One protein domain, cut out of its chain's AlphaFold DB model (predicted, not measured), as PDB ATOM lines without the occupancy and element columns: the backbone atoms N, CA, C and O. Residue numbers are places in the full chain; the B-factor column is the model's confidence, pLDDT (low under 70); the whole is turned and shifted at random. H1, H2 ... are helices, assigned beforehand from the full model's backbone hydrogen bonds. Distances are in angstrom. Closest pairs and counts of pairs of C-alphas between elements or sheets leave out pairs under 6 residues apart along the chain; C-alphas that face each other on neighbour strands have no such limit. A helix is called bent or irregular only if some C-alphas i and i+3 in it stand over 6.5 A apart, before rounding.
ATOM      1  N   VAL A 118     148.491 198.572 197.188       83.31
ATOM      2  CA  VAL A 118     148.768 197.234 197.712       83.31
ATOM      3  C   VAL A 118     148.262 197.059 199.146       83.31
ATOM      4  O   VAL A 118     148.284 197.978 199.966       83.31
ATOM      5  N   VAL A 119     147.840 195.844 199.461       82.06
ATOM      6  CA  VAL A 119     147.372 195.401 200.771       82.06
ATOM      7  C   VAL A 119     148.433 194.483 201.363       82.06
ATOM      8  O   VAL A 119     148.713 193.413 200.836       82.06
ATOM      9  N   LYS A 120     149.034 194.902 202.479       80.19
ATOM     10  CA  LYS A 120     150.216 194.248 203.068       80.19
ATOM     11  C   LYS A 120     150.036 192.752 203.359       80.19
ATOM     12  O   LYS A 120     150.970 191.983 203.166       80.19
ATOM     13  N   ASP A 121     148.859 192.353 203.829       77.81
ATOM     14  CA  ASP A 121     148.580 190.973 204.252       77.81
ATOM     15  C   ASP A 121     147.920 190.133 203.142       77.81
ATOM     16  O   ASP A 121     147.313 189.094 203.404       77.81
ATOM     17  N   PHE A 122     148.024 190.603 201.898       80.44
ATOM     18  CA  PHE A 122     147.383 190.020 200.722       80.44
ATOM     19  C   PHE A 122     148.289 190.036 199.482       80.44
ATOM     20  O   PHE A 122     148.297 189.085 198.706       80.44
ATOM     21  N   ASP A 123     149.072 191.100 199.300       84.38
ATOM     22  CA  ASP A 123     149.963 191.300 198.162       84.38
ATOM     23  C   ASP A 123     151.405 190.881 198.493       84.38
ATOM     24  O   ASP A 123     151.969 191.261 199.522       84.38
ATOM     25  N   GLN A 124     152.041 190.135 197.587       83.88
ATOM     26  CA  GLN A 124     153.434 189.705 197.723       83.88
ATOM     27  C   GLN A 124     154.402 190.892 197.633       83.88
ATOM     28  O   GLN A 124     154.361 191.685 196.686       83.88
ATOM     29  N   ALA A 125     155.329 190.972 198.589       83.50
ATOM     30  CA  ALA A 125     156.460 191.893 198.538       83.50
ATOM     31  C   ALA A 125     157.614 191.295 197.700       83.50
ATOM     32  O   ALA A 125     157.834 190.089 197.701       83.50
ATOM     33  N   THR A 126     158.433 192.079 196.997       87.44
ATOM     34  CA  THR A 126     158.465 193.548 196.889       87.44
ATOM     35  C   THR A 126     157.342 194.091 196.002       87.44
ATOM     36  O   THR A 126     157.180 193.641 194.869       87.44
ATOM     37  N   TYR A 127     156.611 195.098 196.491       87.00
ATOM     38  CA  TYR A 127     155.443 195.650 195.803       87.00
ATOM     39  C   TYR A 127     155.765 196.267 194.438       87.00
ATOM     40  O   TYR A 127     156.748 197.003 194.268       87.00
ATOM     41  N   GLN A 128     154.894 195.992 193.471       83.69
ATOM     42  CA  GLN A 128     155.021 196.443 192.090       83.69
ATOM     43  C   GLN A 128     154.377 197.811 191.869       83.69
ATOM     44  O   GLN A 128     153.518 198.259 192.619       83.69
ATOM     45  N   GLY A 129     154.855 198.517 190.840       75.56
ATOM     46  CA  GLY A 129     154.405 199.875 190.501       75.56
ATOM     47  C   GLY A 129     153.055 199.939 189.823       75.56
ATOM     48  O   GLY A 129     152.519 201.028 189.651       75.56
ATOM     49  N   ASP A 130     152.548 198.787 189.416       79.25
ATOM     50  CA  ASP A 130     151.320 198.659 188.674       79.25
ATOM     51  C   ASP A 130     150.515 197.456 189.185       79.25
ATOM     52  O   ASP A 130     151.086 196.442 189.610       79.25
ATOM     53  N   PRO A 131     149.180 197.560 189.143       84.44
ATOM     54  CA  PRO A 131     148.304 196.536 189.691       84.44
ATOM     55  C   PRO A 131     148.331 195.219 188.907       84.44
ATOM     56  O   PRO A 131     148.045 194.168 189.479       84.44
ATOM     57  N   VAL A 132     148.689 195.240 187.619       87.12
ATOM     58  CA  VAL A 132     148.727 194.034 186.780       87.12
ATOM     59  C   VAL A 132     149.934 193.176 187.149       87.12
ATOM     60  O   VAL A 132     149.777 191.990 187.434       87.12
ATOM     61  N   SER A 133     151.125 193.766 187.216       86.06
ATOM     62  CA  SER A 133     152.346 193.093 187.655       86.06
ATOM     63  C   SER A 133     152.233 192.630 189.098       86.06
ATOM     64  O   SER A 133     152.715 191.546 189.410       86.06
ATOM     65  N   GLN A 134     151.565 193.395 189.970       87.06
ATOM     66  CA  GLN A 134     151.289 192.930 191.329       87.06
ATOM     67  C   GLN A 134     150.372 191.704 191.328       87.06
ATOM     68  O   GLN A 134     150.681 190.726 191.998       87.06
ATOM     69  N   ALA A 135     149.289 191.705 190.547       87.00
ATOM     70  CA  ALA A 135     148.398 190.550 190.450       87.00
ATOM     71  C   ALA A 135     149.119 189.308 189.893       87.00
ATOM     72  O   ALA A 135     148.942 188.205 190.405       87.00
ATOM     73  N   ILE A 136     149.986 189.482 188.888       88.31
ATOM     74  CA  ILE A 136     150.835 188.406 188.354       88.31
ATOM     75  C   ILE A 136     151.827 187.915 189.413       88.31
ATOM     76  O   ILE A 136     152.035 186.709 189.548       88.31
ATOM     77  N   LEU A 137     152.436 188.831 190.171       88.00
ATOM     78  CA  LEU A 137     153.351 188.484 191.252       88.00
ATOM     79  C   LEU A 137     152.631 187.709 192.353       88.00
ATOM     80  O   LEU A 137     153.166 186.716 192.824       88.00
ATOM     81  N   ASN A 138     151.411 188.090 192.719       86.62
ATOM     82  CA  ASN A 138     150.617 187.343 193.690       86.62
ATOM     83  C   ASN A 138     150.271 185.946 193.171       86.62
ATOM     84  O   ASN A 138     150.353 184.978 193.923       86.62
ATOM     85  N   LEU A 139     149.935 185.833 191.883       86.12
ATOM     86  CA  LEU A 139     149.591 184.566 191.248       86.12
ATOM     87  C   LEU A 139     150.775 183.590 191.190       86.12
ATOM     88  O   LEU A 139     150.599 182.392 191.387       86.12
ATOM     89  N   LEU A 140     151.977 184.089 190.894       85.44
ATOM     90  CA  LEU A 140     153.187 183.269 190.760       85.44
ATOM     91  C   LEU A 140     153.963 183.107 192.070       85.44
ATOM     92  O   LEU A 140     154.727 182.156 192.223       85.44
ATOM     93  N   GLY A 141     153.832 184.080 192.965       81.94
ATOM     94  CA  GLY A 141     154.683 184.271 194.130       81.94
ATOM     95  C   GLY A 141     154.026 183.920 195.454       81.94
ATOM     96  O   GLY A 141     154.716 183.994 196.460       81.94
ATOM     97  N   THR A 142     152.744 183.538 195.473       83.12
ATOM     98  CA  THR A 142     152.073 183.043 196.687       83.12
ATOM     99  C   THR A 142     152.165 181.524 196.740       83.12
ATOM    100  O   THR A 142     151.428 180.843 196.026       83.12
ATOM    101  N   PRO A 143     153.094 180.966 197.533       78.00
ATOM    102  CA  PRO A 143     153.261 179.532 197.613       78.00
ATOM    103  C   PRO A 143     152.207 178.901 198.528       78.00
ATOM    104  O   PRO A 143     151.659 179.539 199.434       78.00
ATOM    105  N   ASN A 144     151.999 177.602 198.338       77.88
ATOM    106  CA  ASN A 144     151.234 176.790 199.268       77.88
ATOM    107  C   ASN A 144     151.877 176.789 200.674       77.88
ATOM    108  O   ASN A 144     153.093 176.935 200.841       77.88
ATOM    109  N   THR A 145     151.045 176.562 201.685       71.81
ATOM    110  CA  THR A 145     151.399 176.489 203.117       71.81
ATOM    111  C   THR A 145     152.510 175.485 203.437       71.81
ATOM    112  O   THR A 145     153.246 175.649 204.405       71.81
ATOM    113  N   SER A 146     152.685 174.455 202.604       72.44
ATOM    114  CA  SER A 146     153.775 173.480 202.728       72.44
ATOM    115  C   SER A 146     155.170 174.045 202.420       72.44
ATOM    116  O   SER A 146     156.165 173.473 202.864       72.44
ATOM    117  N   ILE A 147     155.261 175.134 201.653       75.44
ATOM    118  CA  ILE A 147     156.525 175.773 201.243       75.44
ATOM    119  C   ILE A 147     156.833 176.978 202.135       75.44
ATOM    120  O   ILE A 147     157.990 177.207 202.483       75.44
ATOM    121  N   CYS A 148     155.799 177.738 202.491       73.94
ATOM    122  CA  CYS A 148     155.881 178.883 203.384       73.94
ATOM    123  C   CYS A 148     155.113 178.552 204.674       73.94
ATOM    124  O   CYS A 148     153.882 178.669 204.677       73.94
ATOM    125  N   PRO A 149     155.797 178.091 205.741       65.50
ATOM    126  CA  PRO A 149     155.170 177.964 207.051       65.50
ATOM    127  C   PRO A 149     154.699 179.345 207.530       65.50
ATOM    128  O   PRO A 149     155.262 180.351 207.117       65.50
ATOM    129  N   ASP A 150     153.676 179.390 208.390       62.94
ATOM    130  CA  ASP A 150     152.962 180.608 208.831       62.94
ATOM    131  C   ASP A 150     153.800 181.593 209.692       62.94
ATOM    132  O   ASP A 150     153.284 182.237 210.606       62.94
ATOM    133  N   ASP A 151     155.102 181.716 209.438       60.59
ATOM    134  CA  ASP A 151     155.953 182.750 210.007       60.59
ATOM    135  C   ASP A 151     155.870 184.063 209.204       60.59
ATOM    136  O   ASP A 151     155.478 184.115 208.039       60.59
ATOM    137  N   ASP A 152     156.221 185.181 209.843       61.97
ATOM    138  CA  ASP A 152     156.131 186.515 209.231       61.97
ATOM    139  C   ASP A 152     157.121 186.748 208.073       61.97
ATOM    140  O   ASP A 152     157.159 187.848 207.514       61.97
ATOM    141  N   SER A 153     157.936 185.750 207.710       66.25
ATOM    142  CA  SER A 153     158.980 185.897 206.695       66.25
ATOM    143  C   SER A 153     158.469 185.713 205.265       66.25
ATOM    144  O   SER A 153     159.113 186.189 204.326       66.25
ATOM    145  N   CYS A 154     157.305 185.084 205.087       73.38
ATOM    146  CA  CYS A 154     156.700 184.867 203.781       73.38
ATOM    147  C   CYS A 154     155.167 184.982 203.838       73.38
ATOM    148  O   CYS A 154     154.521 184.721 204.852       73.38
ATOM    149  N   LEU A 155     154.560 185.440 202.741       78.12
ATOM    150  CA  LEU A 155     153.107 185.524 202.621       78.12
ATOM    151  C   LEU A 155     152.592 184.178 202.084       78.12
ATOM    152  O   LEU A 155     152.691 183.910 200.885       78.12
ATOM    153  N   SER A 156     152.111 183.319 202.988       78.69
ATOM    154  CA  SER A 156     151.542 182.000 202.669       78.69
ATOM    155  C   SER A 156     150.107 182.111 202.147       78.69
ATOM    156  O   SER A 156     149.387 183.066 202.451       78.69
ATOM    157  N   GLU A 157     149.656 181.084 201.423       79.12
ATOM    158  CA  GLU A 157     148.239 180.890 201.084       79.12
ATOM    159  C   GLU A 157     147.325 181.014 202.321       79.12
ATOM    160  O   GLU A 157     146.313 181.711 202.269       79.12
ATOM    161  N   ASN A 158     147.722 180.440 203.464       76.12
ATOM    162  CA  ASN A 158     146.993 180.570 204.731       76.12
ATOM    163  C   ASN A 158     146.904 182.018 205.205       76.12
ATOM    164  O   ASN A 158     145.852 182.432 205.677       76.12
ATOM    165  N   LYS A 159     147.986 182.797 205.111       76.00
ATOM    166  CA  LYS A 159     147.998 184.197 205.547       76.00
ATOM    167  C   LYS A 159     147.058 185.046 204.690       76.00
ATOM    168  O   LYS A 159     146.252 185.781 205.253       76.00
ATOM    169  N   VAL A 160     147.076 184.861 203.367       77.06
ATOM    170  CA  VAL A 160     146.131 185.521 202.446       77.06
ATOM    171  C   VAL A 160     144.691 185.118 202.767       77.06
ATOM    172  O   VAL A 160     143.831 185.978 202.952       77.06
ATOM    173  N   MET A 161     144.431 183.816 202.907       77.44
ATOM    174  CA  MET A 161     143.096 183.312 203.228       77.44
ATOM    175  C   MET A 161     142.624 183.754 204.612       77.44
ATOM    176  O   MET A 161     141.447 184.043 204.773       77.44
ATOM    177  N   ASN A 162     143.511 183.882 205.598       74.69
ATOM    178  CA  ASN A 162     143.184 184.415 206.918       74.69
ATOM    179  C   ASN A 162     142.804 185.895 206.854       74.69
ATOM    180  O   ASN A 162     141.881 186.291 207.554       74.69
ATOM    181  N   THR A 163     143.451 186.700 206.009       73.69
ATOM    182  CA  THR A 163     143.061 188.101 205.774       73.69
ATOM    183  C   THR A 163     141.660 188.188 205.163       73.69
ATOM    184  O   THR A 163     140.825 188.959 205.632       73.69
ATOM    185  N   VAL A 164     141.361 187.343 204.171       73.00
ATOM    186  CA  VAL A 164     140.021 187.253 203.558       73.00
ATOM    187  C   VAL A 164     138.987 186.702 204.548       73.00
ATOM    188  O   VAL A 164     137.858 187.171 204.612       73.00
ATOM    189  N   LEU A 165     139.352 185.727 205.379       71.44
ATOM    190  CA  LEU A 165     138.466 185.198 206.414       71.44
ATOM    191  C   LEU A 165     138.228 186.224 207.519       71.44
ATOM    192  O   LEU A 165     137.118 186.303 208.027       71.44
ATOM    193  N   GLN A 166     139.229 187.023 207.892       67.75
ATOM    194  CA  GLN A 166     139.055 188.129 208.831       67.75
ATOM    195  C   GLN A 166     138.058 189.160 208.304       67.75
ATOM    196  O   GLN A 166     137.293 189.680 209.105       67.75
ATOM    197  N   ASP A 167     138.003 189.394 206.993       66.44
ATOM    198  CA  ASP A 167     136.961 190.212 206.360       66.44
ATOM    199  C   ASP A 167     135.557 189.628 206.607       66.44
ATOM    200  O   ASP A 167     134.686 190.267 207.201       66.44
ATOM    201  N   ILE A 168     135.386 188.341 206.284       64.44
ATOM    202  CA  ILE A 168     134.134 187.586 206.477       64.44
ATOM    203  C   ILE A 168     133.747 187.460 207.965       64.44
ATOM    204  O   ILE A 168     132.574 187.322 208.299       64.44
ATOM    205  N   MET A 169     134.717 187.464 208.879       62.59
ATOM    206  CA  MET A 169     134.482 187.347 210.324       62.59
ATOM    207  C   MET A 169     134.286 188.701 211.013       62.59
ATOM    208  O   MET A 169     133.692 188.756 212.090       62.59
ATOM    209  N   ALA A 170     134.805 189.786 210.439       57.59
ATOM    210  CA  ALA A 170     134.633 191.136 210.961       57.59
ATOM    211  C   ALA A 170     133.286 191.750 210.535       57.59
ATOM    212  O   ALA A 170     132.776 192.634 211.229       57.59
ATOM    213  N   SER A 171     132.684 191.248 209.449       53.38
ATOM    214  CA  SER A 171     131.320 191.578 209.010       53.38
ATOM    215  C   SER A 171     130.219 191.014 209.922       53.38
ATOM    216  O   SER A 171     129.101 191.545 209.935       53.38
ATOM    217  N   ASP A 172     130.512 189.979 210.719       51.75
ATOM    218  CA  ASP A 172     129.584 189.450 211.718       51.75
ATOM    219  C   ASP A 172     129.616 190.324 212.987       51.75
ATOM    220  O   ASP A 172     130.662 190.589 213.587       51.75
ATOM    221  N   LYS A 173     128.435 190.745 213.457       51.53
ATOM    222  CA  LYS A 173     128.269 191.461 214.736       51.53
ATOM    223  C   LYS A 173     128.831 190.658 215.924       51.53
ATOM    224  O   LYS A 173     129.082 191.239 216.983       51.53
ATOM    225  N   ASN A 174     129.063 189.357 215.748       46.25
ATOM    226  CA  ASN A 174     129.728 188.467 216.693       46.25
ATOM    227  C   ASN A 174     131.222 188.285 216.371       46.25
ATOM    228  O   ASN A 174     131.648 187.245 215.882       46.25
ATOM    229  N   LYS A 175     132.014 189.312 216.698       52.62
ATOM    230  CA  LYS A 175     133.488 189.331 216.812       52.62
ATOM    231  C   LYS A 175     134.189 187.953 216.732       52.62
ATOM    232  O   LYS A 175     134.467 187.349 217.768       52.62
ATOM    233  N   GLY A 176     134.581 187.528 215.528       56.75
ATOM    234  CA  GLY A 176     135.639 186.525 215.334       56.75
ATOM    235  C   GLY A 176     135.218 185.058 215.200       56.75
ATOM    236  O   GLY A 176     136.081 184.191 215.334       56.75
ATOM    237  N   SER A 177     133.946 184.752 214.938       61.31
ATOM    238  CA  SER A 177     133.523 183.404 214.520       61.31
ATOM    239  C   SER A 177     133.107 183.382 213.053       61.31
ATOM    240  O   SER A 177     132.486 184.327 212.578       61.31
ATOM    241  N   LEU A 178     133.411 182.287 212.346       66.81
ATOM    242  CA  LEU A 178     132.862 182.046 211.010       66.81
ATOM    243  C   LEU A 178     131.325 182.049 211.081       66.81
ATOM    244  O   LEU A 178     130.780 181.450 212.016       66.81
ATOM    245  N   PRO A 179     130.627 182.691 210.125       67.81
ATOM    246  CA  PRO A 179     129.174 182.746 210.138       67.81
ATOM    247  C   PRO A 179     128.605 181.324 210.124       67.81
ATOM    248  O   PRO A 179     128.982 180.498 209.289       67.81
ATOM    249  N   GLY A 180     127.693 181.029 211.055       67.94
ATOM    250  CA  GLY A 180     127.010 179.736 211.097       67.94
ATOM    251  C   GLY A 180     126.150 179.499 209.849       67.94
ATOM    252  O   GLY A 180     125.851 180.431 209.100       67.94
ATOM    253  N   GLU A 181     125.684 178.262 209.649       69.94
ATOM    254  CA  GLU A 181     124.927 177.835 208.453       69.94
ATOM    255  C   GLU A 181     123.762 178.775 208.085       69.94
ATOM    256  O   GLU A 181     123.507 179.036 206.910       69.94
ATOM    257  N   THR A 182     123.076 179.338 209.083       71.56
ATOM    258  CA  THR A 182     121.948 180.261 208.883       71.56
ATOM    259  C   THR A 182     122.363 181.723 208.703       71.56
ATOM    260  O   THR A 182     121.608 182.507 208.136       71.56
ATOM    261  N   GLN A 183     123.537 182.115 209.204       69.69
ATOM    262  CA  GLN A 183     124.053 183.488 209.124       69.69
ATOM    263  C   GLN A 183     124.788 183.738 207.808       69.69
ATOM    264  O   GLN A 183     124.741 184.855 207.295       69.69
ATOM    265  N   TYR A 184     125.397 182.701 207.228       69.62
ATOM    266  CA  TYR A 184     126.107 182.797 205.956       69.62
ATOM    267  C   TYR A 184     125.212 183.341 204.832       69.62
ATOM    268  O   TYR A 184     125.579 184.310 204.171       69.62
ATOM    269  N   PHE A 185     123.997 182.797 204.693       76.00
ATOM    270  CA  PHE A 185     122.999 183.234 203.706       76.00
ATOM    271  C   PHE A 185     122.152 184.435 204.158       76.00
ATOM    272  O   PHE A 185     121.185 184.799 203.484       76.00
ATOM    273  N   SER A 186     122.458 185.036 205.311       78.12
ATOM    274  CA  SER A 186     121.692 186.182 205.795       78.12
ATOM    275  C   SER A 186     121.965 187.426 204.950       78.12
ATOM    276  O   SER A 186     123.075 187.641 204.447       78.12
ATOM    277  N   TYR A 187     120.937 188.265 204.812       77.81
ATOM    278  CA  TYR A 187     121.058 189.548 204.123       77.81
ATOM    279  C   TYR A 187     122.133 190.426 204.772       77.81
ATOM    280  O   TYR A 187     122.960 190.963 204.052       77.81
ATOM    281  N   ASP A 188     122.179 190.485 206.107       73.62
ATOM    282  CA  ASP A 188     123.130 191.312 206.864       73.62
ATOM    283  C   ASP A 188     124.601 190.951 206.595       73.62
ATOM    284  O   ASP A 188     125.458 191.834 206.622       73.62
ATOM    285  N   ASN A 189     124.900 189.673 206.326       73.19
ATOM    286  CA  ASN A 189     126.242 189.230 205.943       73.19
ATOM    287  C   ASN A 189     126.530 189.543 204.465       73.19
ATOM    288  O   ASN A 189     127.566 190.102 204.124       73.19
ATOM    289  N   SER A 190     125.584 189.233 203.574       72.62
ATOM    290  CA  SER A 190     125.779 189.404 202.128       72.62
ATOM    291  C   SER A 190     125.797 190.875 201.697       72.62
ATOM    292  O   SER A 190     126.554 191.242 200.800       72.62
ATOM    293  N   SER A 191     124.989 191.736 202.328       73.44
ATOM    294  CA  SER A 191     124.794 193.138 201.932       73.44
ATOM    295  C   SER A 191     126.059 193.984 202.026       73.44
ATOM    296  O   SER A 191     126.168 194.979 201.318       73.44
ATOM    297  N   GLN A 192     127.007 193.586 202.875       72.56
ATOM    298  CA  GLN A 192     128.269 194.297 203.088       72.56
ATOM    299  C   GLN A 192     129.231 194.126 201.905       72.56
ATOM    300  O   GLN A 192     129.961 195.051 201.567       72.56
ATOM    301  N   PHE A 193     129.162 192.983 201.220       75.75
ATOM    302  CA  PHE A 193     130.014 192.671 200.073       75.75
ATOM    303  C   PHE A 193     129.347 192.988 198.730       75.75
ATOM    304  O   PHE A 193     130.016 193.007 197.699       75.75
ATOM    305  N   LEU A 194     128.034 193.258 198.706       78.81
ATOM    306  CA  LEU A 194     127.293 193.474 197.456       78.81
ATOM    307  C   LEU A 194     127.893 194.585 196.590       78.81
ATOM    308  O   LEU A 194     127.892 194.444 195.372       78.81
ATOM    309  N   SER A 195     128.409 195.669 197.172       78.12
ATOM    310  CA  SER A 195     129.049 196.741 196.399       78.12
ATOM    311  C   SER A 195     130.363 196.287 195.757       78.12
ATOM    312  O   SER A 195     130.605 196.599 194.595       78.12
ATOM    313  N   GLN A 196     131.173 195.490 196.454       79.06
ATOM    314  CA  GLN A 196     132.437 194.948 195.943       79.06
ATOM    315  C   GLN A 196     132.227 193.808 194.930       79.06
ATOM    316  O   GLN A 196     133.073 193.570 194.081       79.06
ATOM    317  N   LEU A 197     131.091 193.105 194.980       82.12
ATOM    318  CA  LEU A 197     130.771 191.999 194.064       82.12
ATOM    319  C   LEU A 197     129.945 192.435 192.843       82.12
ATOM    320  O   LEU A 197     129.729 191.651 191.915       82.12
ATOM    321  N   ASN A 198     129.464 193.678 192.817       83.94
ATOM    322  CA  ASN A 198     128.620 194.174 191.741       83.94
ATOM    323  C   ASN A 198     129.454 194.780 190.611       83.94
ATOM    324  O   ASN A 198     130.146 195.778 190.788       83.94
ATOM    325  N   VAL A 199     129.300 194.241 189.399       84.06
ATOM    326  CA  VAL A 199     129.950 194.775 188.191       84.06
ATOM    327  C   VAL A 199     129.611 196.244 187.936       84.06
ATOM    328  O   VAL A 199     130.426 196.984 187.387       84.06
ATOM    329  N   ASN A 200     128.430 196.690 188.376       83.25
ATOM    330  CA  ASN A 200     128.022 198.083 188.269       83.25
ATOM    331  C   ASN A 200     128.937 199.023 189.044       83.25
ATOM    332  O   ASN A 200     128.900 200.199 188.730       83.25
ATOM    333  N   THR A 201     129.749 198.529 189.982       83.56
ATOM    334  CA  THR A 201     130.784 199.282 190.703       83.56
ATOM    335  C   THR A 201     132.025 199.533 189.838       83.56
ATOM    336  O   THR A 201     132.644 200.584 189.956       83.56
ATOM    337  N   LEU A 202     132.344 198.638 188.896       84.06
ATOM    338  CA  LEU A 202     133.436 198.832 187.931       84.06
ATOM    339  C   LEU A 202     133.024 199.704 186.733       84.06
ATOM    340  O   LEU A 202     133.840 200.421 186.159       84.06
ATOM    341  N   ILE A 203     131.753 199.642 186.326       83.44
ATOM    342  CA  ILE A 203     131.207 200.488 185.247       83.44
ATOM    343  C   ILE A 203     130.457 201.720 185.773       83.44
ATOM    344  O   ILE A 203     129.805 202.411 184.991       83.44
ATOM    345  N   ALA A 204     130.553 201.959 187.083       70.88
ATOM    346  CA  ALA A 204     129.851 202.975 187.866       70.88
ATOM    347  C   ALA A 204     130.197 204.412 187.417       70.88
ATOM    348  O   ALA A 204     130.922 204.563 186.430       70.88
ATOM    349  N   PRO A 205     129.648 205.470 188.062       66.31
ATOM    350  CA  PRO A 205     129.629 206.827 187.535       66.31
ATOM    351  C   PRO A 205     130.976 207.291 187.004       66.31
ATOM    352  O   PRO A 205     132.047 206.875 187.432       66.31
ATOM    353  N   LEU A 206     130.867 208.210 186.051       72.38
ATOM    354  CA  LEU A 206     131.960 208.702 185.226       72.38
ATOM    355  C   LEU A 206     133.190 209.099 186.044       72.38
ATOM    356  O   LEU A 206     134.294 208.972 185.535       72.38
ATOM    357  N   ILE A 207     133.012 209.537 187.290       80.69
ATOM    358  CA  ILE A 207     134.072 209.767 188.268       80.69
ATOM    359  C   ILE A 207     133.748 208.946 189.513       80.69
ATOM    360  O   ILE A 207     132.651 209.072 190.058       80.69
ATOM    361  N   TYR A 208     134.716 208.170 189.990       80.38
ATOM    362  CA  TYR A 208     134.576 207.495 191.272       80.38
ATOM    363  C   TYR A 208     134.724 208.449 192.460       80.38
ATOM    364  O   TYR A 208     135.675 209.234 192.517       80.38
ATOM    365  N   SER A 209     133.844 208.303 193.451       73.12
ATOM    366  CA  SER A 209     133.987 208.951 194.761       73.12
ATOM    367  C   SER A 209     135.290 208.509 195.446       73.12
ATOM    368  O   SER A 209     135.527 207.311 195.603       73.12
ATOM    369  N   THR A 210     136.133 209.471 195.843       70.25
ATOM    370  CA  THR A 210     137.294 209.264 196.741       70.25
ATOM    371  C   THR A 210     136.919 209.440 198.211       70.25
ATOM    372  O   THR A 210     137.738 209.205 199.089       70.25
ATOM    373  N   THR A 211     135.720 209.958 198.486       68.25
ATOM    374  CA  THR A 211     135.242 210.211 199.846       68.25
ATOM    375  C   THR A 211     134.994 208.888 200.557       68.25
ATOM    376  O   THR A 211     134.364 208.000 199.986       68.25
ATOM    377  N   ASP A 212     135.475 208.779 201.796       62.66
ATOM    378  CA  ASP A 212     135.213 207.619 202.641       62.66
ATOM    379  C   ASP A 212     133.707 207.517 202.938       62.66
ATOM    380  O   ASP A 212     133.134 208.356 203.632       62.66
ATOM    381  N   GLU A 213     133.065 206.477 202.417       58.50
ATOM    382  CA  GLU A 213     131.669 206.114 202.668       58.50
ATOM    383  C   GLU A 213     131.504 205.188 203.886       58.50
ATOM    384  O   GLU A 213     130.385 204.843 204.251       58.50
ATOM    385  N   GLY A 214     132.600 204.858 204.579       50.66
ATOM    386  CA  GLY A 214     132.569 204.137 205.850       50.66
ATOM    387  C   GLY A 214     132.218 202.656 205.693       50.66
ATOM    388  O   GLY A 214     131.061 202.258 205.752       50.66
ATOM    389  N   GLY A 215     133.252 201.826 205.583       49.84
ATOM    390  CA  GLY A 215     133.163 200.368 205.599       49.84
ATOM    391  C   GLY A 215     134.550 199.803 205.860       49.84
ATOM    392  O   GLY A 215     135.289 199.515 204.928       49.84
ATOM    393  N   ALA A 216     134.957 199.763 207.128       45.72
ATOM    394  CA  ALA A 216     136.258 199.238 207.521       45.72
ATOM    395  C   ALA A 216     136.058 197.867 208.154       45.72
ATOM    396  O   ALA A 216     135.806 197.799 209.350       45.72
ATOM    397  N   ASN A 217     136.153 196.823 207.338       47.72
ATOM    398  CA  ASN A 217     136.393 195.440 207.732       47.72
ATOM    399  C   ASN A 217     137.044 194.755 206.518       47.72
ATOM    400  O   ASN A 217     136.542 194.919 205.414       47.72
ATOM    401  N   GLY A 218     138.195 194.098 206.712       58.06
ATOM    402  CA  GLY A 218     138.910 193.376 205.650       58.06
ATOM    403  C   GLY A 218     139.569 194.227 204.558       58.06
ATOM    404  O   GLY A 218     140.272 195.190 204.875       58.06
ATOM    405  N   LEU A 219     139.416 193.822 203.283       62.41
ATOM    406  CA  LEU A 219     139.974 194.559 202.138       62.41
ATOM    407  C   LEU A 219     139.522 196.033 202.207       62.41
ATOM    408  O   LEU A 219     138.366 196.311 202.541       62.41
ATOM    409  N   PRO A 220     140.421 197.002 201.951       62.97
ATOM    410  CA  PRO A 220     140.067 198.409 202.060       62.97
ATOM    411  C   PRO A 220     139.005 198.722 201.003       62.97
ATOM    412  O   PRO A 220     139.328 198.689 199.823       62.97
ATOM    413  N   SER A 221     137.771 199.019 201.431       63.50
ATOM    414  CA  SER A 221     136.612 199.326 200.569       63.50
ATOM    415  C   SER A 221     135.914 200.642 200.949       63.50
ATOM    416  O   SER A 221     134.729 200.858 200.671       63.50
ATOM    417  N   SER A 222     136.663 201.546 201.588       70.94
ATOM    418  CA  SER A 222     136.153 202.781 202.181       70.94
ATOM    419  C   SER A 222     135.558 203.736 201.156       70.94
ATOM    420  O   SER A 222     134.728 204.551 201.530       70.94
ATOM    421  N   ASN A 223     135.914 203.627 199.878       76.94
ATOM    422  CA  ASN A 223     135.392 204.475 198.813       76.94
ATOM    423  C   ASN A 223     135.082 203.675 197.536       76.94
ATOM    424  O   ASN A 223     135.439 202.504 197.392       76.94
ATOM    425  N   GLN A 224     134.418 204.315 196.573       79.19
ATOM    426  CA  GLN A 224     133.977 203.656 195.340       79.19
ATOM    427  C   GLN A 224     135.141 203.132 194.480       79.19
ATOM    428  O   GLN A 224     134.995 202.141 193.769       79.19
ATOM    429  N   GLN A 225     136.304 203.784 194.549       80.94
ATOM    430  CA  GLN A 225     137.508 203.382 193.810       80.94
ATOM    431  C   GLN A 225     138.076 202.083 194.356       80.94
ATOM    432  O   GLN A 225     138.432 201.181 193.602       80.94
ATOM    433  N   GLN A 226     138.124 201.997 195.677       80.88
ATOM    434  CA  GLN A 226     138.530 200.816 196.404       80.88
ATOM    435  C   GLN A 226     137.548 199.658 196.182       80.88
ATOM    436  O   GLN A 226     137.978 198.569 195.821       80.88
ATOM    437  N   GLN A 227     136.235 199.905 196.234       83.06
ATOM    438  CA  GLN A 227     135.231 198.881 195.911       83.06
ATOM    439  C   GLN A 227     135.360 198.364 194.466       83.06
ATOM    440  O   GLN A 227     135.190 197.172 194.218       83.06
ATOM    441  N   ALA A 228     135.684 199.237 193.504       86.12
ATOM    442  CA  ALA A 228     135.950 198.828 192.124       86.12
ATOM    443  C   ALA A 228     137.239 197.993 192.004       86.12
ATOM    444  O   ALA A 228     137.270 197.028 191.242       86.12
ATOM    445  N   MET A 229     138.285 198.327 192.763       85.94
ATOM    446  CA  MET A 229     139.512 197.528 192.844       85.94
ATOM    447  C   MET A 229     139.240 196.150 193.458       85.94
ATOM    448  O   MET A 229     139.703 195.142 192.918       85.94
ATOM    449  N   ASP A 230     138.456 196.083 194.532       85.75
ATOM    450  CA  ASP A 230     138.084 194.819 195.164       85.75
ATOM    451  C   ASP A 230     137.226 193.965 194.228       85.75
ATOM    452  O   ASP A 230     137.488 192.769 194.096       85.75
ATOM    453  N   PHE A 231     136.312 194.568 193.455       88.69
ATOM    454  CA  PHE A 231     135.620 193.861 192.374       88.69
ATOM    455  C   PHE A 231     136.600 193.219 191.389       88.69
ATOM    456  O   PHE A 231     136.437 192.050 191.041       88.69
ATOM    457  N   VAL A 232     137.637 193.942 190.943       88.69
ATOM    458  CA  VAL A 232     138.655 193.371 190.045       88.69
ATOM    459  C   VAL A 232     139.383 192.206 190.720       88.69
ATOM    460  O   VAL A 232     139.585 191.170 190.083       88.69
ATOM    461  N   ARG A 233     139.725 192.315 192.008       86.62
ATOM    462  CA  ARG A 233     140.370 191.230 192.771       86.62
ATOM    463  C   ARG A 233     139.474 189.992 192.877       86.62
ATOM    464  O   ARG A 233     139.949 188.887 192.617       86.62
ATOM    465  N   TYR A 234     138.185 190.160 193.172       86.50
ATOM    466  CA  TYR A 234     137.217 189.059 193.212       86.50
ATOM    467  C   TYR A 234     137.000 188.436 191.828       86.50
ATOM    468  O   TYR A 234     137.101 187.221 191.665       86.50
ATOM    469  N   ALA A 235     136.765 189.260 190.805       86.50
ATOM    470  CA  ALA A 235     136.485 188.810 189.443       86.50
ATOM    471  C   ALA A 235     137.663 188.059 188.802       86.50
ATOM    472  O   ALA A 235     137.462 187.135 188.015       86.50
ATOM    473  N   THR A 236     138.895 188.437 189.148       86.00
ATOM    474  CA  THR A 236     140.125 187.791 188.656       86.00
ATOM    475  C   THR A 236     140.540 186.577 189.479       86.00
ATOM    476  O   THR A 236     141.553 185.958 189.171       86.00
ATOM    477  N   SER A 237     139.762 186.214 190.509       79.56
ATOM    478  CA  SER A 237     140.141 185.209 191.513       79.56
ATOM    479  C   SER A 237     141.457 185.540 192.227       79.56
ATOM    480  O   SER A 237     142.054 184.668 192.836       79.56
ATOM    481  N   GLY A 238     141.899 186.803 192.208       76.81
ATOM    482  CA  GLY A 238     143.120 187.238 192.887       76.81
ATOM    483  C   GLY A 238     143.053 187.087 194.408       76.81
ATOM    484  O   GLY A 238     144.093 187.063 195.054       76.81
ATOM    485  N   VAL A 239     141.842 186.964 194.971       77.75
ATOM    486  CA  VAL A 239     141.600 186.695 196.400       77.75
ATOM    487  C   VAL A 239     141.752 185.233 196.808       77.75
ATOM    488  O   VAL A 239     141.814 184.947 197.997       77.75
ATOM    489  N   ILE A 240     141.826 184.318 195.841       80.12
ATOM    490  CA  ILE A 240     142.048 182.894 196.079       80.12
ATOM    491  C   ILE A 240     143.397 182.550 195.443       80.12
ATOM    492  O   ILE A 240     143.488 182.513 194.213       80.12
ATOM    493  N   PRO A 241     144.456 182.319 196.238       76.94
ATOM    494  CA  PRO A 241     145.744 181.913 195.696       76.94
ATOM    495  C   PRO A 241     145.614 180.670 194.810       76.94
ATOM    496  O   PRO A 241     144.791 179.786 195.056       76.94
ATOM    497  N   LEU A 242     146.437 180.595 193.763       80.81
ATOM    498  CA  LEU A 242     146.481 179.411 192.914       80.81
ATOM    499  C   LEU A 242     147.011 178.224 193.729       80.81
ATOM    500  O   LEU A 242     148.084 178.310 194.322       80.81
ATOM    501  N   GLU A 243     146.290 177.104 193.704       76.25
ATOM    502  CA  GLU A 243     146.777 175.841 194.266       76.25
ATOM    503  C   GLU A 243     148.087 175.452 193.565       76.25
ATOM    504  O   GLU A 243     148.106 175.097 192.384       76.25
ATOM    505  N   THR A 244     149.201 175.550 194.288       79.75
ATOM    506  CA  THR A 244     150.530 175.176 193.792       79.75
ATOM    507  C   THR A 244     150.899 173.767 194.248       79.75
ATOM    508  O   THR A 244     150.329 173.223 195.194       79.75
ATOM    509  N   MET A 245     151.847 173.137 193.547       80.44
ATOM    510  CA  MET A 245     152.395 171.839 193.945       80.44
ATOM    511  C   MET A 245     152.943 171.900 195.379       80.44
ATOM    512  O   MET A 245     153.593 172.876 195.760       80.44
ATOM    513  N   LEU A 246     152.718 170.834 196.153       81.81
ATOM    514  CA  LEU A 246     153.245 170.710 197.510       81.81
ATOM    515  C   LEU A 246     154.776 170.804 197.511       81.81
ATOM    516  O   LEU A 246     155.454 170.257 196.635       81.81
ATOM    517  N   GLY A 247     155.339 171.440 198.541       79.69
ATOM    518  CA  GLY A 247     156.790 171.583 198.681       79.69
ATOM    519  C   GLY A 247     157.532 170.242 198.700       79.69
ATOM    520  O   GLY A 247     158.620 170.128 198.133       79.69
ATOM    521  N   SER A 248     156.922 169.203 199.283       83.06
ATOM    522  CA  SER A 248     157.458 167.836 199.294       83.06
ATOM    523  C   SER A 248     157.614 167.267 197.887       83.06
ATOM    524  O   SER A 248     158.684 166.763 197.546       83.06
ATOM    525  N   ASP A 249     156.584 167.401 197.057       83.94
ATOM    526  CA  ASP A 249     156.524 166.800 195.725       83.94
ATOM    527  C   ASP A 249     157.466 167.531 194.771       83.94
ATOM    528  O   ASP A 249     158.228 166.903 194.029       83.94
ATOM    529  N   TYR A 250     157.511 168.861 194.883       84.81
ATOM    530  CA  TYR A 250     158.488 169.675 194.173       84.81
ATOM    531  C   TYR A 250     159.920 169.291 194.566       84.81
ATOM    532  O   TYR A 250     160.773 169.105 193.696       84.81
ATOM    533  N   SER A 251     160.199 169.115 195.864       85.06
ATOM    534  CA  SER A 251     161.530 168.721 196.338       85.06
ATOM    535  C   SER A 251     161.934 167.322 195.860       85.06
ATOM    536  O   SER A 251     163.094 167.110 195.501       85.06
ATOM    537  N   ALA A 252     160.992 166.377 195.794       85.94
ATOM    538  CA  ALA A 252     161.231 165.025 195.301       85.94
ATOM    539  C   ALA A 252     161.582 165.035 193.806       85.94
ATOM    540  O   ALA A 252     162.622 164.497 193.415       85.94
ATOM    541  N   LEU A 253     160.778 165.726 192.988       85.25
ATOM    542  CA  LEU A 253     161.037 165.900 191.555       85.25
ATOM    543  C   LEU A 253     162.355 166.628 191.298       85.25
ATOM    544  O   LEU A 253     163.132 166.224 190.433       85.25
ATOM    545  N   TRP A 254     162.644 167.676 192.066       87.81
ATOM    546  CA  TRP A 254     163.883 168.434 191.940       87.81
ATOM    547  C   TRP A 254     165.114 167.589 192.297       87.81
ATOM    548  O   TRP A 254     166.098 167.579 191.554       87.81
ATOM    549  N   ASN A 255     165.051 166.826 193.394       88.62
ATOM    550  CA  ASN A 255     166.127 165.922 193.799       88.62
ATOM    551  C   ASN A 255     166.365 164.821 192.759       88.62
ATOM    552  O   ASN A 255     167.514 164.463 192.513       88.62
ATOM    553  N   GLN A 256     165.305 164.315 192.123       85.62
ATOM    554  CA  GLN A 256     165.392 163.342 191.036       85.62
ATOM    555  C   GLN A 256     165.976 163.957 189.755       85.62
ATOM    556  O   GLN A 256     166.833 163.352 189.115       85.62
ATOM    557  N   ALA A 257     165.585 165.182 189.405       85.19
ATOM    558  CA  ALA A 257     166.047 165.883 188.206       85.19
ATOM    559  C   ALA A 257     167.532 166.301 188.254       85.19
ATOM    560  O   ALA A 257     168.141 166.496 187.197       85.19
ATOM    561  N   ARG A 258     168.115 166.448 189.457       88.19
ATOM    562  CA  ARG A 258     169.509 166.890 189.678       88.19
ATOM    563  C   ARG A 258     170.528 165.744 189.757       88.19
ATOM    564  O   ARG A 258     171.723 166.006 189.894       88.19
ATOM    565  N   GLN A 259     170.094 164.486 189.720       84.44
ATOM    566  CA  GLN A 259     171.021 163.351 189.765       84.44
ATOM    567  C   GLN A 259     171.891 163.310 188.501       84.44
ATOM    568  O   GLN A 259     171.409 163.580 187.399       84.44
ATOM    569  N   SER A 260     173.180 162.978 188.652       78.50
ATOM    570  CA  SER A 260     174.069 162.818 187.497       78.50
ATOM    571  C   SER A 260     173.676 161.557 186.717       78.50
ATOM    572  O   SER A 260     173.552 160.493 187.328       78.50
ATOM    573  N   PRO A 261     173.505 161.633 185.385       76.19
ATOM    574  CA  PRO A 261     173.213 160.462 184.559       76.19
ATOM    575  C   PRO A 261     174.420 159.521 184.406       76.19
ATOM    576  O   PRO A 261     174.286 158.430 183.854       76.19
ATOM    577  N   GLU A 262     175.605 159.930 184.864       75.19
ATOM    578  CA  GLU A 262     176.840 159.165 184.719       75.19
ATOM    579  C   GLU A 262     176.851 157.931 185.639       75.19
ATOM    580  O   GLU A 262     176.684 158.036 186.854       75.19
ATOM    581  N   GLY A 263     177.026 156.744 185.048       73.44
ATOM    582  CA  GLY A 263     177.061 155.465 185.773       73.44
ATOM    583  C   GLY A 263     175.697 154.909 186.205       73.44
ATOM    584  O   GLY A 263     175.662 153.942 186.962       73.44
ATOM    585  N   GLN A 264     174.586 155.494 185.744       79.00
ATOM    586  CA  GLN A 264     173.223 155.064 186.077       79.00
ATOM    587  C   GLN A 264     172.635 154.096 185.036       79.00
ATOM    588  O   GLN A 264     172.991 154.140 183.858       79.00
ATOM    589  N   ASP A 265     171.696 153.245 185.462       84.88
ATOM    590  CA  ASP A 265     170.917 152.392 184.553       84.88
ATOM    591  C   ASP A 265     170.008 153.232 183.631       84.88
ATOM    592  O   ASP A 265     169.548 154.319 183.996       84.88
ATOM    593  N   GLN A 266     169.696 152.710 182.441       84.12
ATOM    594  CA  GLN A 266     168.846 153.367 181.443       84.12
ATOM    595  C   GLN A 266     167.460 153.723 182.006       84.12
ATOM    596  O   GLN A 266     166.888 154.753 181.639       84.12
ATOM    597  N   THR A 267     166.937 152.910 182.927       84.69
ATOM    598  CA  THR A 267     165.675 153.161 183.635       84.69
ATOM    599  C   THR A 267     165.754 154.429 184.488       84.69
ATOM    600  O   THR A 267     164.873 155.286 184.413       84.69
ATOM    601  N   THR A 268     166.849 154.603 185.231       82.94
ATOM    602  CA  THR A 268     167.107 155.794 186.051       82.94
ATOM    603  C   THR A 268     167.360 157.022 185.183       82.94
ATOM    604  O   THR A 268     166.819 158.089 185.458       82.94
ATOM    605  N   ILE A 269     168.097 156.879 184.076       84.31
ATOM    606  CA  ILE A 269     168.307 157.968 183.107       84.31
ATOM    607  C   ILE A 269     166.966 158.452 182.533       84.31
ATOM    608  O   ILE A 269     166.740 159.660 182.419       84.31
ATOM    609  N   ASN A 270     166.055 157.534 182.197       84.88
ATOM    610  CA  ASN A 270     164.712 157.889 181.735       84.88
ATOM    611  C   ASN A 270     163.898 158.579 182.842       84.88
ATOM    612  O   ASN A 270     163.212 159.563 182.570       84.88
ATOM    613  N   ALA A 271     164.019 158.124 184.090       84.38
ATOM    614  CA  ALA A 271     163.357 158.736 185.237       84.38
ATOM    615  C   ALA A 271     163.864 160.168 185.522       84.38
ATOM    616  O   ALA A 271     163.057 161.043 185.822       84.38
ATOM    617  N   ILE A 272     165.168 160.433 185.371       86.38
ATOM    618  CA  ILE A 272     165.759 161.782 185.481       86.38
ATOM    619  C   ILE A 272     165.207 162.696 184.378       86.38
ATOM    620  O   ILE A 272     164.768 163.813 184.658       86.38
ATOM    621  N   LYS A 273     165.177 162.222 183.123       85.38
ATOM    622  CA  LYS A 273     164.645 162.993 181.982       85.38
ATOM    623  C   LYS A 273     163.156 163.309 182.128       85.38
ATOM    624  O   LYS A 273     162.739 164.417 181.797       85.38
ATOM    625  N   ASN A 274     162.365 162.361 182.630       86.50
ATOM    626  CA  ASN A 274     160.942 162.579 182.890       86.50
ATOM    627  C   ASN A 274     160.740 163.622 183.995       86.50
ATOM    628  O   ASN A 274     160.030 164.593 183.766       86.50
ATOM    629  N   ALA A 275     161.460 163.522 185.117       85.19
ATOM    630  CA  ALA A 275     161.383 164.516 186.191       85.19
ATOM    631  C   ALA A 275     161.769 165.934 185.720       85.19
ATOM    632  O   ALA A 275     161.109 166.910 186.075       85.19
ATOM    633  N   GLN A 276     162.796 166.063 184.868       85.50
ATOM    634  CA  GLN A 276     163.166 167.342 184.247       85.50
ATOM    635  C   GLN A 276     162.051 167.895 183.352       85.50
ATOM    636  O   GLN A 276     161.745 169.087 183.408       85.50
ATOM    637  N   LYS A 277     161.438 167.035 182.530       87.88
ATOM    638  CA  LYS A 277     160.323 167.411 181.657       87.88
ATOM    639  C   LYS A 277     159.103 167.848 182.465       87.88
ATOM    640  O   LYS A 277     158.495 168.858 182.115       87.88
ATOM    641  N   ASP A 278     158.754 167.123 183.519       85.88
ATOM    642  CA  ASP A 278     157.570 167.400 184.332       85.88
ATOM    643  C   ASP A 278     157.725 168.721 185.092       85.88
ATOM    644  O   ASP A 278     156.832 169.566 185.046       85.88
ATOM    645  N   LEU A 279     158.904 168.972 185.677       85.38
ATOM    646  CA  LEU A 279     159.219 170.245 186.329       85.38
ATOM    647  C   LEU A 279     159.201 171.414 185.332       85.38
ATOM    648  O   LEU A 279     158.615 172.461 185.613       85.38
ATOM    649  N   ALA A 280     159.790 171.241 184.143       87.00
ATOM    650  CA  ALA A 280     159.754 172.263 183.097       87.00
ATOM    651  C   ALA A 280     158.323 172.536 182.605       87.00
ATOM    652  O   ALA A 280     157.957 173.692 182.402       87.00
ATOM    653  N   THR A 281     157.508 171.490 182.452       88.06
ATOM    654  CA  THR A 281     156.105 171.595 182.029       88.06
ATOM    655  C   THR A 281     155.280 172.339 183.071       88.06
ATOM    656  O   THR A 281     154.547 173.257 182.712       88.06
ATOM    657  N   TYR A 282     155.452 172.015 184.354       86.06
ATOM    658  CA  TYR A 282     154.788 172.713 185.453       86.06
ATOM    659  C   TYR A 282     155.146 174.207 185.471       86.06
ATOM    660  O   TYR A 282     154.259 175.054 185.362       86.06
ATOM    661  N   LEU A 283     156.440 174.552 185.492       85.88
ATOM    662  CA  LEU A 283     156.886 175.953 185.499       85.88
ATOM    663  C   LEU A 283     156.441 176.725 184.250       85.88
ATOM    664  O   LEU A 283     156.083 177.900 184.338       85.88
ATOM    665  N   LEU A 284     156.457 176.080 183.080       88.12
ATOM    666  CA  LEU A 284     155.983 176.696 181.845       88.12
ATOM    667  C   LEU A 284     154.468 176.911 181.880       88.12
ATOM    668  O   LEU A 284     154.011 177.985 181.504       88.12
ATOM    669  N   SER A 285     153.701 175.936 182.371       87.75
ATOM    670  CA  SER A 285     152.245 176.049 182.491       87.75
ATOM    671  C   SER A 285     151.831 177.182 183.432       87.75
ATOM    672  O   SER A 285     150.943 177.954 183.079       87.75
ATOM    673  N   LEU A 286     152.544 177.378 184.548       86.25
ATOM    674  CA  LEU A 286     152.346 178.520 185.446       86.25
ATOM    675  C   LEU A 286     152.590 179.857 184.737       86.25
ATOM    676  O   LEU A 286     151.787 180.779 184.854       86.25
ATOM    677  N   ARG A 287     153.674 179.966 183.962       87.62
ATOM    678  CA  ARG A 287     153.988 181.194 183.212       87.62
ATOM    679  C   ARG A 287     152.982 181.470 182.101       87.62
ATOM    680  O   ARG A 287     152.604 182.620 181.914       87.62
ATOM    681  N   VAL A 288     152.542 180.439 181.378       88.44
ATOM    682  CA  VAL A 288     151.507 180.563 180.339       88.44
ATOM    683  C   VAL A 288     150.187 181.006 180.963       88.44
ATOM    684  O   VAL A 288     149.571 181.945 180.464       88.44
ATOM    685  N   TYR A 289     149.797 180.400 182.085       88.88
ATOM    686  CA  TYR A 289     148.609 180.784 182.837       88.88
ATOM    687  C   TYR A 289     148.695 182.234 183.340       88.88
ATOM    688  O   TYR A 289     147.766 183.016 183.159       88.88
ATOM    689  N   ALA A 290     149.829 182.659 183.897       87.94
ATOM    690  CA  ALA A 290     150.011 184.050 184.308       87.94
ATOM    691  C   ALA A 290     149.966 185.027 183.119       87.94
ATOM    692  O   ALA A 290     149.296 186.059 183.186       87.94
ATOM    693  N   ALA A 291     150.613 184.680 182.004       87.12
ATOM    694  CA  ALA A 291     150.628 185.507 180.800       87.12
ATOM    695  C   ALA A 291     149.222 185.662 180.197       87.12
ATOM    696  O   ALA A 291     148.823 186.768 179.842       87.12
ATOM    697  N   GLN A 292     148.435 184.588 180.134       87.00
ATOM    698  CA  GLN A 292     147.058 184.631 179.634       87.00
ATOM    699  C   GLN A 292     146.130 185.419 180.576       87.00
ATOM    700  O   GLN A 292     145.331 186.230 180.106       87.00
ATOM    701  N   SER A 293     146.292 185.259 181.897       87.25
ATOM    702  CA  SER A 293     145.476 185.955 182.904       87.25
ATOM    703  C   SER A 293     145.729 187.459 182.863       87.25
ATOM    704  O   SER A 293     144.804 188.253 183.040       87.25
ATOM    705  N   SER A 294     146.972 187.861 182.569       88.25
ATOM    706  CA  SER A 294     147.369 189.269 182.520       88.25
ATOM    707  C   SER A 294     146.552 190.100 181.530       88.25
ATOM    708  O   SER A 294     146.286 191.268 181.801       88.25
ATOM    709  N   VAL A 295     146.083 189.505 180.425       87.75
ATOM    710  CA  VAL A 295     145.263 190.198 179.418       87.75
ATOM    711  C   VAL A 295     143.916 190.609 180.007       87.75
ATOM    712  O   VAL A 295     143.524 191.772 179.915       87.75
ATOM    713  N   ALA A 296     143.217 189.671 180.648       88.44
ATOM    714  CA  ALA A 296     141.927 189.952 181.268       88.44
ATOM    715  C   ALA A 296     142.073 190.917 182.454       88.44
ATOM    716  O   ALA A 296     141.308 191.874 182.561       88.44
ATOM    717  N   ILE A 297     143.088 190.706 183.300       89.38
ATOM    718  CA  ILE A 297     143.394 191.580 184.439       89.38
ATOM    719  C   ILE A 297     143.665 193.016 183.956       89.38
ATOM    720  O   ILE A 297     143.092 193.968 184.485       89.38
ATOM    721  N   SER A 298     144.483 193.175 182.911       87.75
ATOM    722  CA  SER A 298     144.807 194.475 182.313       87.75
ATOM    723  C   SER A 298     143.566 195.192 181.777       87.75
ATOM    724  O   SER A 298     143.355 196.363 182.091       87.75
ATOM    725  N   ASN A 299     142.686 194.488 181.054       88.50
ATOM    726  CA  ASN A 299     141.439 195.070 180.548       88.50
ATOM    727  C   ASN A 299     140.546 195.600 181.682       88.50
ATOM    728  O   ASN A 299     139.991 196.695 181.573       88.50
ATOM    729  N   LEU A 300     140.418 194.851 182.781       88.62
ATOM    730  CA  LEU A 300     139.607 195.258 183.931       88.62
ATOM    731  C   LEU A 300     140.192 196.494 184.632       88.62
ATOM    732  O   LEU A 300     139.466 197.460 184.881       88.62
ATOM    733  N   TYR A 301     141.508 196.518 184.870       87.88
ATOM    734  CA  TYR A 301     142.176 197.698 185.427       87.88
ATOM    735  C   TYR A 301     142.128 198.903 184.483       87.88
ATOM    736  O   TYR A 301     142.023 200.034 184.952       87.88
ATOM    737  N   GLN A 302     142.126 198.693 183.166       84.88
ATOM    738  CA  GLN A 302     141.967 199.774 182.197       84.88
ATOM    739  C   GLN A 302     140.559 200.383 182.247       84.88
ATOM    740  O   GLN A 302     140.421 201.607 182.228       84.88
ATOM    741  N   ILE A 303     139.507 199.560 182.347       86.88
ATOM    742  CA  ILE A 303     138.120 200.033 182.518       86.88
ATOM    743  C   ILE A 303     137.998 200.871 183.798       86.88
ATOM    744  O   ILE A 303     137.381 201.943 183.771       86.88
ATOM    745  N   MET A 304     138.628 200.421 184.887       86.94
ATOM    746  CA  MET A 304     138.699 201.159 186.148       86.94
ATOM    747  C   MET A 304     139.440 202.492 185.983       86.94
ATOM    748  O   MET A 304     138.905 203.543 186.333       86.94
ATOM    749  N   ALA A 305     140.638 202.472 185.393       83.00
ATOM    750  CA  ALA A 305     141.503 203.638 185.227       83.00
ATOM    751  C   ALA A 305     140.815 204.793 184.478       83.00
ATOM    752  O   ALA A 305     140.982 205.954 184.847       83.00
ATOM    753  N   LYS A 306     139.963 204.501 183.485       82.81
ATOM    754  CA  LYS A 306     139.202 205.530 182.744       82.81
ATOM    755  C   LYS A 306     138.227 206.340 183.608       82.81
ATOM    756  O   LYS A 306     137.865 207.457 183.227       82.81
ATOM    757  N   ARG A 307     137.778 205.775 184.730       84.19
ATOM    758  CA  ARG A 307     136.813 206.364 185.679       84.19
ATOM    759  C   ARG A 307     137.492 206.934 186.922       84.19
ATOM    760  O   ARG A 307     136.860 207.650 187.700       84.19
ATOM    761  N   MET A 308     138.785 206.660 187.093       81.69
ATOM    762  CA  MET A 308     139.560 207.229 188.179       81.69
ATOM    763  C   MET A 308     139.814 208.728 187.954       81.69
ATOM    764  O   MET A 308     140.035 209.173 186.822       81.69
ATOM    765  N   PRO A 309     139.787 209.522 189.031       77.44
ATOM    766  CA  PRO A 309     140.123 210.931 188.976       77.44
ATOM    767  C   PRO A 309     141.608 211.140 188.670       77.44
ATOM    768  O   PRO A 309     142.476 210.573 189.327       77.44
ATOM    769  N   VAL A 310     141.910 212.035 187.730       69.88
ATOM    770  CA  VAL A 310     143.271 212.527 187.500       69.88
ATOM    771  C   VAL A 310     143.360 213.974 187.967       69.88
ATOM    772  O   VAL A 310     142.803 214.888 187.358       69.88
TER     773      VAL A 310
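What this domain is: This is residues 118 to 310 of the 419 residues of an uncharacterized protein of Legionella sp (UniProt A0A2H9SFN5). One long helix, H7, makes the longest axis of an elongated model, with H6 packed on its residues 271 to 279 and, farther along, H1 packed on its residues 286 to 301 and H5 on its residues 297 to 304. H4 crosses next to H5, while H2 and H3 lie farther from H7, and residues 262 to 267, at the H6 end, stick out. The 193 printed residues hold seven named helices, H1 to H7 in order, and no named strand, and the class is all helix. The whole is loose, with a radius of gyration of the C-alphas of 21.0 A and spans of 70 by 40 by 28 A.

How they stand to each other: H1, residues 131 to 141, touches residues 286 to 301 of H7, residues 266 to 305, the hub; the closest C-alphas are those of Val 132 and Ser 298, 6.0 A apart. They run opposite ways at a shallow tilt of 23 degrees. H2, residues 157 to 170, touches no helix but is near H4, residues 187 to 197. H3, residues 181 to 184, is close but not clearly touching H4, with the C-alphas of Gln 183 and Asn 189 closest at 6.9 A. H4 touches H5, residues 224 to 235, about perpendicular at 88 degrees, and the C-alphas of Gln 196 and Gln 227 are closest at 4.8 A. Residues 228 to 232 of H5 touch residues 297 to 304 of H7, opposite ways at a shallow tilt of 30 degrees, closest at the C-alphas of Val 232 and Leu 300, 6.5 A. H6, residues 247 to 257, touches residues 271 to 279 of H7, opposite ways at a steep tilt of 49 degrees, with the C-alphas of Ala 257 and Ile 272 closest at 4.9 A. H1 and H5 are only just apart, at 8.4 A. In H1, H2, H5 and H6 every O i to N i+4 pair is within hydrogen-bond range; in H7 it is 34 of 36, in H4 3 of 7 beside 4 of 8 O i to N i+3 pairs, and H3 is too short for an O i to N i+4 pair.

Where its parts are: H1 begins at C-alpha 131, (148.304, 196.536, 189.691), and is 14.5 A long. H2 measures 19.7 A, H3 5.7 A, H4 14.2 A, H5 16.2 A and H6 15.1 A. H4 is irregular: C-alphas 192 and 195 are 7.2 A apart. H7 runs 57.4 A from C-alpha 266 at (168.846, 153.367, 181.443) to C-alpha 305 at (141.503, 203.638, 185.227), with a kink of 27 degrees near residue 296.

The domain as a whole: The C-alphas farthest apart are those of Thr 211 and Gly 263, 70.3 A. The printed part has no cut. The links H1 to H2, H4 to H5 and H5 to H6 are long. The mean pLDDT of the printed part is 78.1, and residues 149 to 153, 166 to 181, 183 to 184, 205, 211 to 221 and 310 are under 70.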